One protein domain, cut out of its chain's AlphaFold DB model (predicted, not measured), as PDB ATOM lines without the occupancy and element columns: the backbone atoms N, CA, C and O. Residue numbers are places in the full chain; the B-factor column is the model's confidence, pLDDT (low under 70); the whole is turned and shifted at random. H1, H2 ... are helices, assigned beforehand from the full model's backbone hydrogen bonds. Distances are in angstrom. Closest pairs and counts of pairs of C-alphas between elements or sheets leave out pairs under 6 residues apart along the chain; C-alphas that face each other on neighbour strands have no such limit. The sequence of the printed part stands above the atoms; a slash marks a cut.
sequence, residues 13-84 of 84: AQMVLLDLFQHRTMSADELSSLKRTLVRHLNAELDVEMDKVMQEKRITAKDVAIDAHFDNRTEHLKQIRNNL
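What this domain is: This is residues 13 to 84 of the 84 residues of an uncharacterized protein of Spirosoma sp. PL0136 (UniProt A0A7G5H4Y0). One long helix, H2, is the spine of an open, extended model, with a shorter helix toward each of its ends and no helix touching another. H1 runs beside the first part of H2 with a gap between them, and beyond the far end of H2 the chain turns through the small H3 into a strand-free tail, residues 65 to 84, which sticks out and holds H4. The printed part has 72 residues, with four named helices in the order H1, H2, H3, H4 and no named strand; the class is all helix. The whole is extended, with a radius of gyration of the C-alphas of 18.5 A, and spans 52 by 31 by 20 A.

Where its parts are: H1 takes residues 13 to 23, 15.8 A long, and begins with C-alpha 13 at (128.636, 92.254, 76.721). H2 takes residues 28 to 57, 42.4 A from C-alpha 28 at (139.714, 103.293, 62.680) to C-alpha 57. H3 is residues 61 to 65, 6.0 A long. H4 is residues 73 to 82, 14.6 A long, and ends with C-alpha 82 at (150.769, 112.782, 105.210).

How they stand to each other: H1 and H2 are apart, though a tight link of 4 residues joins them. H2 and H3 are close but not clearly touching, their closest C-alphas being those of Met 54 and Ala 61, 7.9 A apart. H4 is apart from H1, H2 and H3. Residues 39 to 49 of H2 stand free. In H1, H2, H3 and H4 every O i to N i+4 pair is within hydrogen-bond range.

The domain as a whole: The two C-alphas farthest apart, those of His 23 and Leu 84, are 53.3 A apart. The printed part has no cut and no long link. Its mean pLDDT is 72.8; 24 residues are under 70, among them residues 62 to 73.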
ATOM      1  N   ALA A  13     128.285  91.120  77.575       72.06
ATOM      2  CA  ALA A  13     128.636  92.254  76.721       72.06
ATOM      3  C   ALA A  13     130.129  92.264  76.340       72.06
ATOM      4  O   ALA A  13     130.485  92.522  75.191       72.06
ATOM      5  N   GLN A  14     131.017  91.944  77.286       71.50
ATOM      6  CA  GLN A  14     132.458  91.840  77.043       71.50
ATOM      7  C   GLN A  14     132.809  90.658  76.129       71.50
ATOM      8  O   GLN A  14     133.692  90.786  75.283       71.50
ATOM      9  N   MET A  15     132.106  89.531  76.262       75.19
ATOM     10  CA  MET A  15     132.255  88.367  75.382       75.19
ATOM     11  C   MET A  15     131.828  88.687  73.945       75.19
ATOM     12  O   MET A  15     132.579  88.415  73.012       75.19
ATOM     13  N   VAL A  16     130.675  89.337  73.766       77.62
ATOM     14  CA  VAL A  16     130.171  89.762  72.448       77.62
ATOM     15  C   VAL A  16     131.118  90.757  71.779       77.62
ATOM     16  O   VAL A  16     131.345  90.689  70.573       77.62
ATOM     17  N   LEU A  17     131.717  91.665  72.551       74.88
ATOM     18  CA  LEU A  17     132.724  92.587  72.028       74.88
ATOM     19  C   LEU A  17     133.975  91.870  71.532       74.88
ATOM     20  O   LEU A  17     134.483  92.213  70.468       74.88
ATOM     21  N   LEU A  18     134.470  90.881  72.279       71.62
ATOM     22  CA  LEU A  18     135.609  90.079  71.838       71.62
ATOM     23  C   LEU A  18     135.296  89.321  70.551       71.62
ATOM     24  O   LEU A  18     136.137  89.306  69.659       71.62
ATOM     25  N   ASP A  19     134.096  88.763  70.435       70.88
ATOM     26  CA  ASP A  19     133.646  88.049  69.240       70.88
ATOM     27  C   ASP A  19     133.575  88.986  68.015       70.88
ATOM     28  O   ASP A  19     134.111  88.698  66.941       70.88
ATOM     29  N   LEU A  20     133.037  90.197  68.208       69.25
ATOM     30  CA  LEU A  20     133.038  91.271  67.208       69.25
ATOM     31  C   LEU A  20     134.454  91.647  66.750       69.25
ATOM     32  O   LEU A  20     134.678  91.833  65.552       69.25
ATOM     33  N   PHE A  21     135.409  91.744  67.680       70.88
ATOM     34  CA  PHE A  21     136.802  92.077  67.372       70.88
ATOM     35  C   PHE A  21     137.590  90.916  66.753       70.88
ATOM     36  O   PHE A  21     138.519  91.163  65.988       70.88
ATOM     37  N   GLN A  22     137.244  89.665  67.063       67.50
ATOM     38  CA  GLN A  22     137.913  88.483  66.511       67.50
ATOM     39  C   GLN A  22     137.565  88.249  65.038       67.50
ATOM     40  O   GLN A  22     138.401  87.747  64.287       67.50
ATOM     41  N   HIS A  23     136.360  88.632  64.611       62.03
ATOM     42  CA  HIS A  23     135.839  88.271  63.291       62.03
ATOM     43  C   HIS A  23     135.762  89.420  62.279       62.03
ATOM     44  O   HIS A  23     135.513  89.163  61.098       62.03
ATOM     45  N   ARG A  24     135.996  90.677  62.685       64.56
ATOM     46  CA  ARG A  24     135.987  91.829  61.768       64.56
ATOM     47  C   ARG A  24     137.239  92.687  61.895       64.56
ATOM     48  O   ARG A  24     137.509  93.275  62.938       64.56
ATOM     49  N   THR A  25     137.945  92.859  60.781       68.88
ATOM     50  CA  THR A  25     138.865  93.983  60.598       68.88
ATOM     51  C   THR A  25     138.047  95.268  60.493       68.88
ATOM     52  O   THR A  25     137.495  95.584  59.444       68.88
ATOM     53  N   MET A  26     137.934  95.989  61.606       70.38
ATOM     54  CA  MET A  26     137.286  97.298  61.651       70.38
ATOM     55  C   MET A  26     138.252  98.401  61.222       70.38
ATOM     56  O   MET A  26     139.423  98.413  61.610       70.38
ATOM     57  N   SER A  27     137.739  99.369  60.472       80.88
ATOM     58  CA  SER A  27     138.423 100.636  60.231       80.88
ATOM     59  C   SER A  27     138.578 101.443  61.530       80.88
ATOM     60  O   SER A  27     137.881 101.224  62.528       80.88
ATOM     61  N   ALA A  28     139.492 102.416  61.527       75.56
ATOM     62  CA  ALA A  28     139.714 103.293  62.680       75.56
ATOM     63  C   ALA A  28     138.449 104.080  63.088       75.56
ATOM     64  O   ALA A  28     138.225 104.328  64.279       75.56
ATOM     65  N   ASP A  29     137.602 104.422  62.115       82.25
ATOM     66  CA  ASP A  29     136.358 105.169  62.326       82.25
ATOM     67  C   ASP A  29     135.268 104.300  62.963       82.25
ATOM     68  O   ASP A  29     134.594 104.725  63.909       82.25
ATOM     69  N   GLU A  30     135.139 103.051  62.513       78.56
ATOM     70  CA  GLU A  30     134.240 102.067  63.121       78.56
ATOM     71  C   GLU A  30     134.669 101.765  64.563       78.56
ATOM     72  O   GLU A  30     133.832 101.731  65.468       78.56
ATOM     73  N   LEU A  31     135.977 101.630  64.812       79.62
ATOM     74  CA  LEU A  31     136.515 101.420  66.157       79.62
ATOM     75  C   LEU A  31     136.248 102.608  67.078       79.62
ATOM     76  O   LEU A  31     135.859 102.423  68.234       79.62
ATOM     77  N   SER A  32     136.424 103.829  66.579       76.44
ATOM     78  CA  SER A  32     136.105 105.038  67.341       76.44
ATOM     79  C   SER A  32     134.614 105.134  67.660       76.44
ATOM     80  O   SER A  32     134.248 105.467  68.789       76.44
ATOM     81  N   SER A  33     133.749 104.800  66.703       80.31
ATOM     82  CA  SER A  33     132.294 104.818  66.888       80.31
ATOM     83  C   SER A  33     131.830 103.775  67.905       80.31
ATOM     84  O   SER A  33     131.018 104.083  68.785       80.31
ATOM     85  N   LEU A  34     132.401 102.570  67.858       80.75
ATOM     86  CA  LEU A  34     132.128 101.515  68.830       80.75
ATOM     87  C   LEU A  34     132.562 101.931  70.240       80.75
ATOM     88  O   LEU A  34     131.763 101.850  71.173       80.75
ATOM     89  N   LYS A  35     133.784 102.459  70.397       76.69
ATOM     90  CA  LYS A  35     134.279 102.968  71.688       76.69
ATOM     91  C   LYS A  35     133.357 104.036  72.268       76.69
ATOM     92  O   LYS A  35     132.984 103.947  73.432       76.69
ATOM     93  N   ARG A  36     132.954 105.023  71.461       77.88
ATOM     94  CA  ARG A  36     132.027 106.084  71.896       77.88
ATOM     95  C   ARG A  36     130.691 105.514  72.361       77.88
ATOM     96  O   ARG A  36     130.166 105.949  73.380       77.88
ATOM     97  N   THR A  37     130.165 104.534  71.632       84.31
ATOM     98  CA  THR A  37     128.883 103.899  71.955       84.31
ATOM     99  C   THR A  37     128.956 103.140  73.276       84.31
ATOM    100  O   THR A  37     128.076 103.306  74.118       84.31
ATOM    101  N   LEU A  38     130.030 102.377  73.491       80.88
ATOM    102  CA  LEU A  38     130.262 101.639  74.733       80.88
ATOM    103  C   LEU A  38     130.445 102.560  75.933       80.88
ATOM    104  O   LEU A  38     129.800 102.354  76.953       80.88
ATOM    105  N   VAL A  39     131.275 103.596  75.800       78.94
ATOM    106  CA  VAL A  39     131.480 104.582  76.870       78.94
ATOM    107  C   VAL A  39     130.158 105.245  77.239       78.94
ATOM    108  O   VAL A  39     129.832 105.346  78.415       78.94
ATOM    109  N   ARG A  40     129.352 105.638  76.245       79.81
ATOM    110  CA  ARG A  40     128.035 106.231  76.493       79.81
ATOM    111  C   ARG A  40     127.105 105.274  77.239       79.81
ATOM    112  O   ARG A  40     126.419 105.707  78.156       79.81
ATOM    113  N   HIS A  41     127.063 104.006  76.837       84.06
ATOM    114  CA  HIS A  41     126.212 103.007  77.479       84.06
ATOM    115  C   HIS A  41     126.632 102.752  78.931       84.06
ATOM    116  O   HIS A  41     125.797 102.854  79.821       84.06
ATOM    117  N   LEU A  42     127.924 102.516  79.170       80.62
ATOM    118  CA  LEU A  42     128.452 102.263  80.510       80.62
ATOM    119  C   LEU A  42     128.296 103.474  81.435       80.62
ATOM    120  O   LEU A  42     127.999 103.294  82.609       80.62
ATOM    121  N   ASN A  43     128.452 104.696  80.918       76.69
ATOM    122  CA  ASN A  43     128.187 105.905  81.700       76.69
ATOM    123  C   ASN A  43     126.715 105.987  82.115       76.69
ATOM    124  O   ASN A  43     126.435 106.263  83.272       76.69
ATOM    125  N   ALA A  44     125.781 105.685  81.210       82.00
ATOM    126  CA  ALA A  44     124.360 105.685  81.547       82.00
ATOM    127  C   ALA A  44     124.008 104.613  82.595       82.00
ATOM    128  O   ALA A  44     123.217 104.874  83.496       82.00
ATOM    129  N   GLU A  45     124.595 103.416  82.507       83.00
ATOM    130  CA  GLU A  45     124.421 102.390  83.544       83.00
ATOM    131  C   GLU A  45     125.023 102.822  84.884       83.00
ATOM    132  O   GLU A  45     124.427 102.585  85.935       83.00
ATOM    133  N   LEU A  46     126.182 103.485  84.850       80.69
ATOM    134  CA  LEU A  46     126.827 104.025  86.040       80.69
ATOM    135  C   LEU A  46     125.979 105.114  86.699       80.69
ATOM    136  O   LEU A  46     125.873 105.109  87.920       80.69
ATOM    137  N   ASP A  47     125.359 105.998  85.917       82.62
ATOM    138  CA  ASP A  47     124.458 107.040  86.422       82.62
ATOM    139  C   ASP A  47     123.247 106.414  87.132       82.62
ATOM    140  O   ASP A  47     122.919 106.789  88.256       82.62
ATOM    141  N   VAL A  48     122.638 105.384  86.531       87.81
ATOM    142  CA  VAL A  48     121.523 104.640  87.144       87.81
ATOM    143  C   VAL A  48     121.942 103.973  88.454       87.81
ATOM    144  O   VAL A  48     121.185 103.973  89.426       87.81
ATOM    145  N   GLU A  49     123.129 103.374  88.497       85.31
ATOM    146  CA  GLU A  49     123.626 102.721  89.707       85.31
ATOM    147  C   GLU A  49     124.013 103.737  90.790       85.31
ATOM    148  O   GLU A  49     123.716 103.527  91.968       85.31
ATOM    149  N   MET A  50     124.604 104.870  90.401       80.88
ATOM    150  CA  MET A  50     124.855 106.009  91.285       80.88
ATOM    151  C   MET A  50     123.561 106.484  91.933       80.88
ATOM    152  O   MET A  50     123.516 106.590  93.155       80.88
ATOM    153  N   ASP A  51     122.496 106.688  91.157       85.25
ATOM    154  CA  ASP A  51     121.203 107.128  91.682       85.25
ATOM    155  C   ASP A  51     120.643 106.159  92.731       85.25
ATOM    156  O   ASP A  51     120.166 106.593  93.785       85.25
ATOM    157  N   LYS A  52     120.748 104.840  92.505       88.88
ATOM    158  CA  LYS A  52     120.337 103.835  93.503       88.88
ATOM    159  C   LYS A  52     121.144 103.956  94.788       88.88
ATOM    160  O   LYS A  52     120.568 104.050  95.871       88.88
ATOM    161  N   VAL A  53     122.473 103.997  94.682       86.12
ATOM    162  CA  VAL A  53     123.364 104.115  95.844       86.12
ATOM    163  C   VAL A  53     123.110 105.427  96.589       86.12
ATOM    164  O   VAL A  53     123.128 105.453  97.822       86.12
ATOM    165  N   MET A  54     122.845 106.512  95.862       83.12
ATOM    166  CA  MET A  54     122.521 107.812  96.435       83.12
ATOM    167  C   MET A  54     121.225 107.765  97.243       83.12
ATOM    168  O   MET A  54     121.185 108.266  98.369       83.12
ATOM    169  N   GLN A  55     120.192 107.096  96.725       86.62
ATOM    170  CA  GLN A  55     118.942 106.864  97.450       86.62
ATOM    171  C   GLN A  55     119.145 105.994  98.696       86.62
ATOM    172  O   GLN A  55     118.688 106.366  99.779       86.62
ATOM    173  N   GLU A  56     119.861 104.873  98.577       88.81
ATOM    174  CA  GLU A  56     120.132 103.957  99.694       88.81
ATOM    175  C   GLU A  56     120.899 104.642 100.826       88.81
ATOM    176  O   GLU A  56     120.567 104.490 102.004       88.81
ATOM    177  N   LYS A  57     121.914 105.434 100.470       85.75
ATOM    178  CA  LYS A  57     122.767 106.142 101.428       85.75
ATOM    179  C   LYS A  57     122.213 107.501 101.849       85.75
ATOM    180  O   LYS A  57     122.818 108.144 102.703       85.75
ATOM    181  N   ARG A  58     121.073 107.928 101.289       85.81
ATOM    182  CA  ARG A  58     120.459 109.252 101.502       85.81
ATOM    183  C   ARG A  58     121.441 110.405 101.266       85.81
ATOM    184  O   ARG A  58     121.387 111.416 101.962       85.81
ATOM    185  N   ILE A  59     122.340 110.235 100.302       80.75
ATOM    186  CA  ILE A  59     123.308 111.252  99.886       80.75
ATOM    187  C   ILE A  59     122.774 111.964  98.647       80.75
ATOM    188  O   ILE A  59     122.135 111.369  97.782       80.75
ATOM    189  N   THR A  60     123.014 113.263  98.565       77.06
ATOM    190  CA  THR A  60     122.570 114.109  97.461       77.06
ATOM    191  C   THR A  60     123.716 114.387  96.498       77.06
ATOM    192  O   THR A  60     124.888 114.248  96.841       77.06
ATOM    193  N   ALA A  61     123.400 114.839  95.281       71.31
ATOM    194  CA  ALA A  61     124.428 115.181  94.294       71.31
ATOM    195  C   ALA A  61     125.396 116.262  94.813       71.31
ATOM    196  O   ALA A  61     126.555 116.303  94.413       71.31
ATOM    197  N   LYS A  62     124.937 117.109  95.745       69.06
ATOM    198  CA  LYS A  62     125.762 118.119  96.414       69.06
ATOM    199  C   LYS A  62     126.789 117.508  97.367       69.06
ATOM    200  O   LYS A  62     127.873 118.060  97.481       69.06
ATOM    201  N   ASP A  63     126.471 116.377  97.992       64.88
ATOM    202  CA  ASP A  63     127.390 115.657  98.881       64.88
ATOM    203  C   ASP A  63     128.488 114.943  98.079       64.88
ATOM    204  O   ASP A  63     129.627 114.856  98.521       64.88
ATOM    205  N   VAL A  64     128.164 114.497  96.860       64.38
ATOM    206  CA  VAL A  64     129.114 113.863  95.929       64.38
ATOM    207  C   VAL A  64     129.986 114.900  95.206       64.38
ATOM    208  O   VAL A  64     131.171 114.670  94.977       64.38
ATOM    209  N   ALA A  65     129.429 116.068  94.866       59.03
ATOM    210  CA  ALA A  65     130.141 117.133  94.153       59.03
ATOM    211  C   ALA A  65     131.310 117.738  94.952       59.03
ATOM    212  O   ALA A  65     132.224 118.301  94.351       59.03
ATOM    213  N   ILE A  66     131.310 117.596  96.282       53.78
ATOM    214  CA  ILE A  66     132.417 118.036  97.144       53.78
ATOM    215  C   ILE A  66     133.687 117.194  96.892       53.78
ATOM    216  O   ILE A  66     134.791 117.721  97.008       53.78
ATOM    217  N   ASP A  67     133.550 115.949  96.422       49.00
ATOM    218  CA  ASP A  67     134.674 115.028  96.187       49.00
ATOM    219  C   ASP A  67     135.134 114.948  94.718       49.00
ATOM    220  O   ASP A  67     136.140 114.308  94.408       49.00
ATOM    221  N   ALA A  68     134.449 115.626  93.791       45.69
ATOM    222  CA  ALA A  68     134.797 115.605  92.366       45.69
ATOM    223  C   ALA A  68     136.008 116.496  92.004       45.69
ATOM    224  O   ALA A  68     136.434 116.517  90.853       45.69
ATOM    225  N   HIS A  69     136.590 117.209  92.976       46.97
ATOM    226  CA  HIS A  69     137.703 118.144  92.763       46.97
ATOM    227  C   HIS A  69     139.104 117.509  92.786       46.97
ATOM    228  O   HIS A  69     140.105 118.223  92.876       46.97
ATOM    229  N   PHE A  70     139.215 116.184  92.686       45.84
ATOM    230  CA  PHE A  70     140.513 115.513  92.640       45.84
ATOM    231  C   PHE A  70     140.852 115.047  91.225       45.84
ATOM    232  O   PHE A  70     140.674 113.882  90.876       45.84
ATOM    233  N   ASP A  71     141.475 115.943  90.458       50.97
ATOM    234  CA  ASP A  71     142.121 115.653  89.165       50.97
ATOM    235  C   ASP A  71     143.261 114.616  89.256       50.97
ATOM    236  O   ASP A  71     143.862 114.235  88.253       50.97
ATOM    237  N   ASN A  72     143.578 114.103  90.449       61.59
ATOM    238  CA  ASN A  72     144.499 112.988  90.596       61.59
ATOM    239  C   ASN A  72     144.255 112.230  91.910       61.59
ATOM    240  O   ASN A  72     144.777 112.591  92.968       61.59
ATOM    241  N   ARG A  73     143.488 111.133  91.842       63.12
ATOM    242  CA  ARG A  73     143.209 110.225  92.976       63.12
ATOM    243  C   ARG A  73     144.480 109.790  93.724       63.12
ATOM    244  O   ARG A  73     144.435 109.558  94.929       63.12
ATOM    245  N   THR A  74     145.619 109.698  93.036       70.75
ATOM    246  CA  THR A  74     146.913 109.346  93.638       70.75
ATOM    247  C   THR A  74     147.455 110.442  94.557       70.75
ATOM    248  O   THR A  74     148.028 110.125  95.597       70.75
ATOM    249  N   GLU A  75     147.263 111.715  94.217       63.78
ATOM    250  CA  GLU A  75     147.712 112.838  95.049       63.78
ATOM    251  C   GLU A  75     146.831 113.009  96.290       63.78
ATOM    252  O   GLU A  75     147.348 113.213  97.388       63.78
ATOM    253  N   HIS A  76     145.521 112.792  96.162       64.38
ATOM    254  CA  HIS A  76     144.604 112.825  97.304       64.38
ATOM    255  C   HIS A  76     144.964 111.780  98.377       64.38
ATOM    256  O   HIS A  76     145.061 112.085  99.566       64.38
ATOM    257  N   LEU A  77     145.270 110.548  97.957       72.12
ATOM    258  CA  LEU A  77     145.678 109.481  98.876       72.12
ATOM    259  C   LEU A  77     147.037 109.756  99.544       72.12
ATOM    260  O   LEU A  77     147.251 109.345 100.686       72.12
ATOM    261  N   LYS A  78     147.951 110.471  98.873       71.38
ATOM    262  CA  LYS A  78     149.206 110.930  99.494       71.38
ATOM    263  C   LYS A  78     148.952 111.987 100.566       71.38
ATOM    264  O   LYS A  78     149.596 111.926 101.608       71.38
ATOM    265  N   GLN A  79     148.033 112.923 100.332       66.12
ATOM    266  CA  GLN A  79     147.697 113.976 101.294       66.12
ATOM    267  C   GLN A  79     147.071 113.406 102.570       66.12
ATOM    268  O   GLN A  79     147.491 113.777 103.660       66.12
ATOM    269  N   ILE A  80     146.148 112.445 102.450       71.25
ATOM    270  CA  ILE A  80     145.555 111.765 103.616       71.25
ATOM    271  C   ILE A  80     146.631 111.056 104.441       71.25
ATOM    272  O   ILE A  80     146.648 111.162 105.661       71.25
ATOM    273  N   ARG A  81     147.561 110.360 103.778       69.31
ATOM    274  CA  ARG A  81     148.657 109.655 104.453       69.31
ATOM    275  C   ARG A  81     149.640 110.598 105.153       69.31
ATOM    276  O   ARG A  81     150.240 110.192 106.135       69.31
ATOM    277  N   ASN A  82     149.839 111.807 104.636       67.19
ATOM    278  CA  ASN A  82     150.769 112.782 105.210       67.19
ATOM    279  C   ASN A  82     150.143 113.631 106.337       67.19
ATOM    280  O   ASN A  82     150.879 114.321 107.035       67.19
ATOM    281  N   ASN A  83     148.814 113.601 106.489       59.19
ATOM    282  CA  ASN A  83     148.064 114.312 107.533       59.19
ATOM    283  C   ASN A  83     147.640 113.398 108.709       59.19
ATOM    284  O   ASN A  83     146.870 113.834 109.566       59.19
ATOM    285  N   LEU A  84     148.122 112.149 108.729       48.22
ATOM    286  CA  LEU A  84     148.069 111.198 109.847       48.22
ATOM    287  C   LEU A  84     149.454 111.104 110.492       48.22
ATOM    288  O   LEU A  84     149.500 110.962 111.733       48.22
TER     289      LEU A  84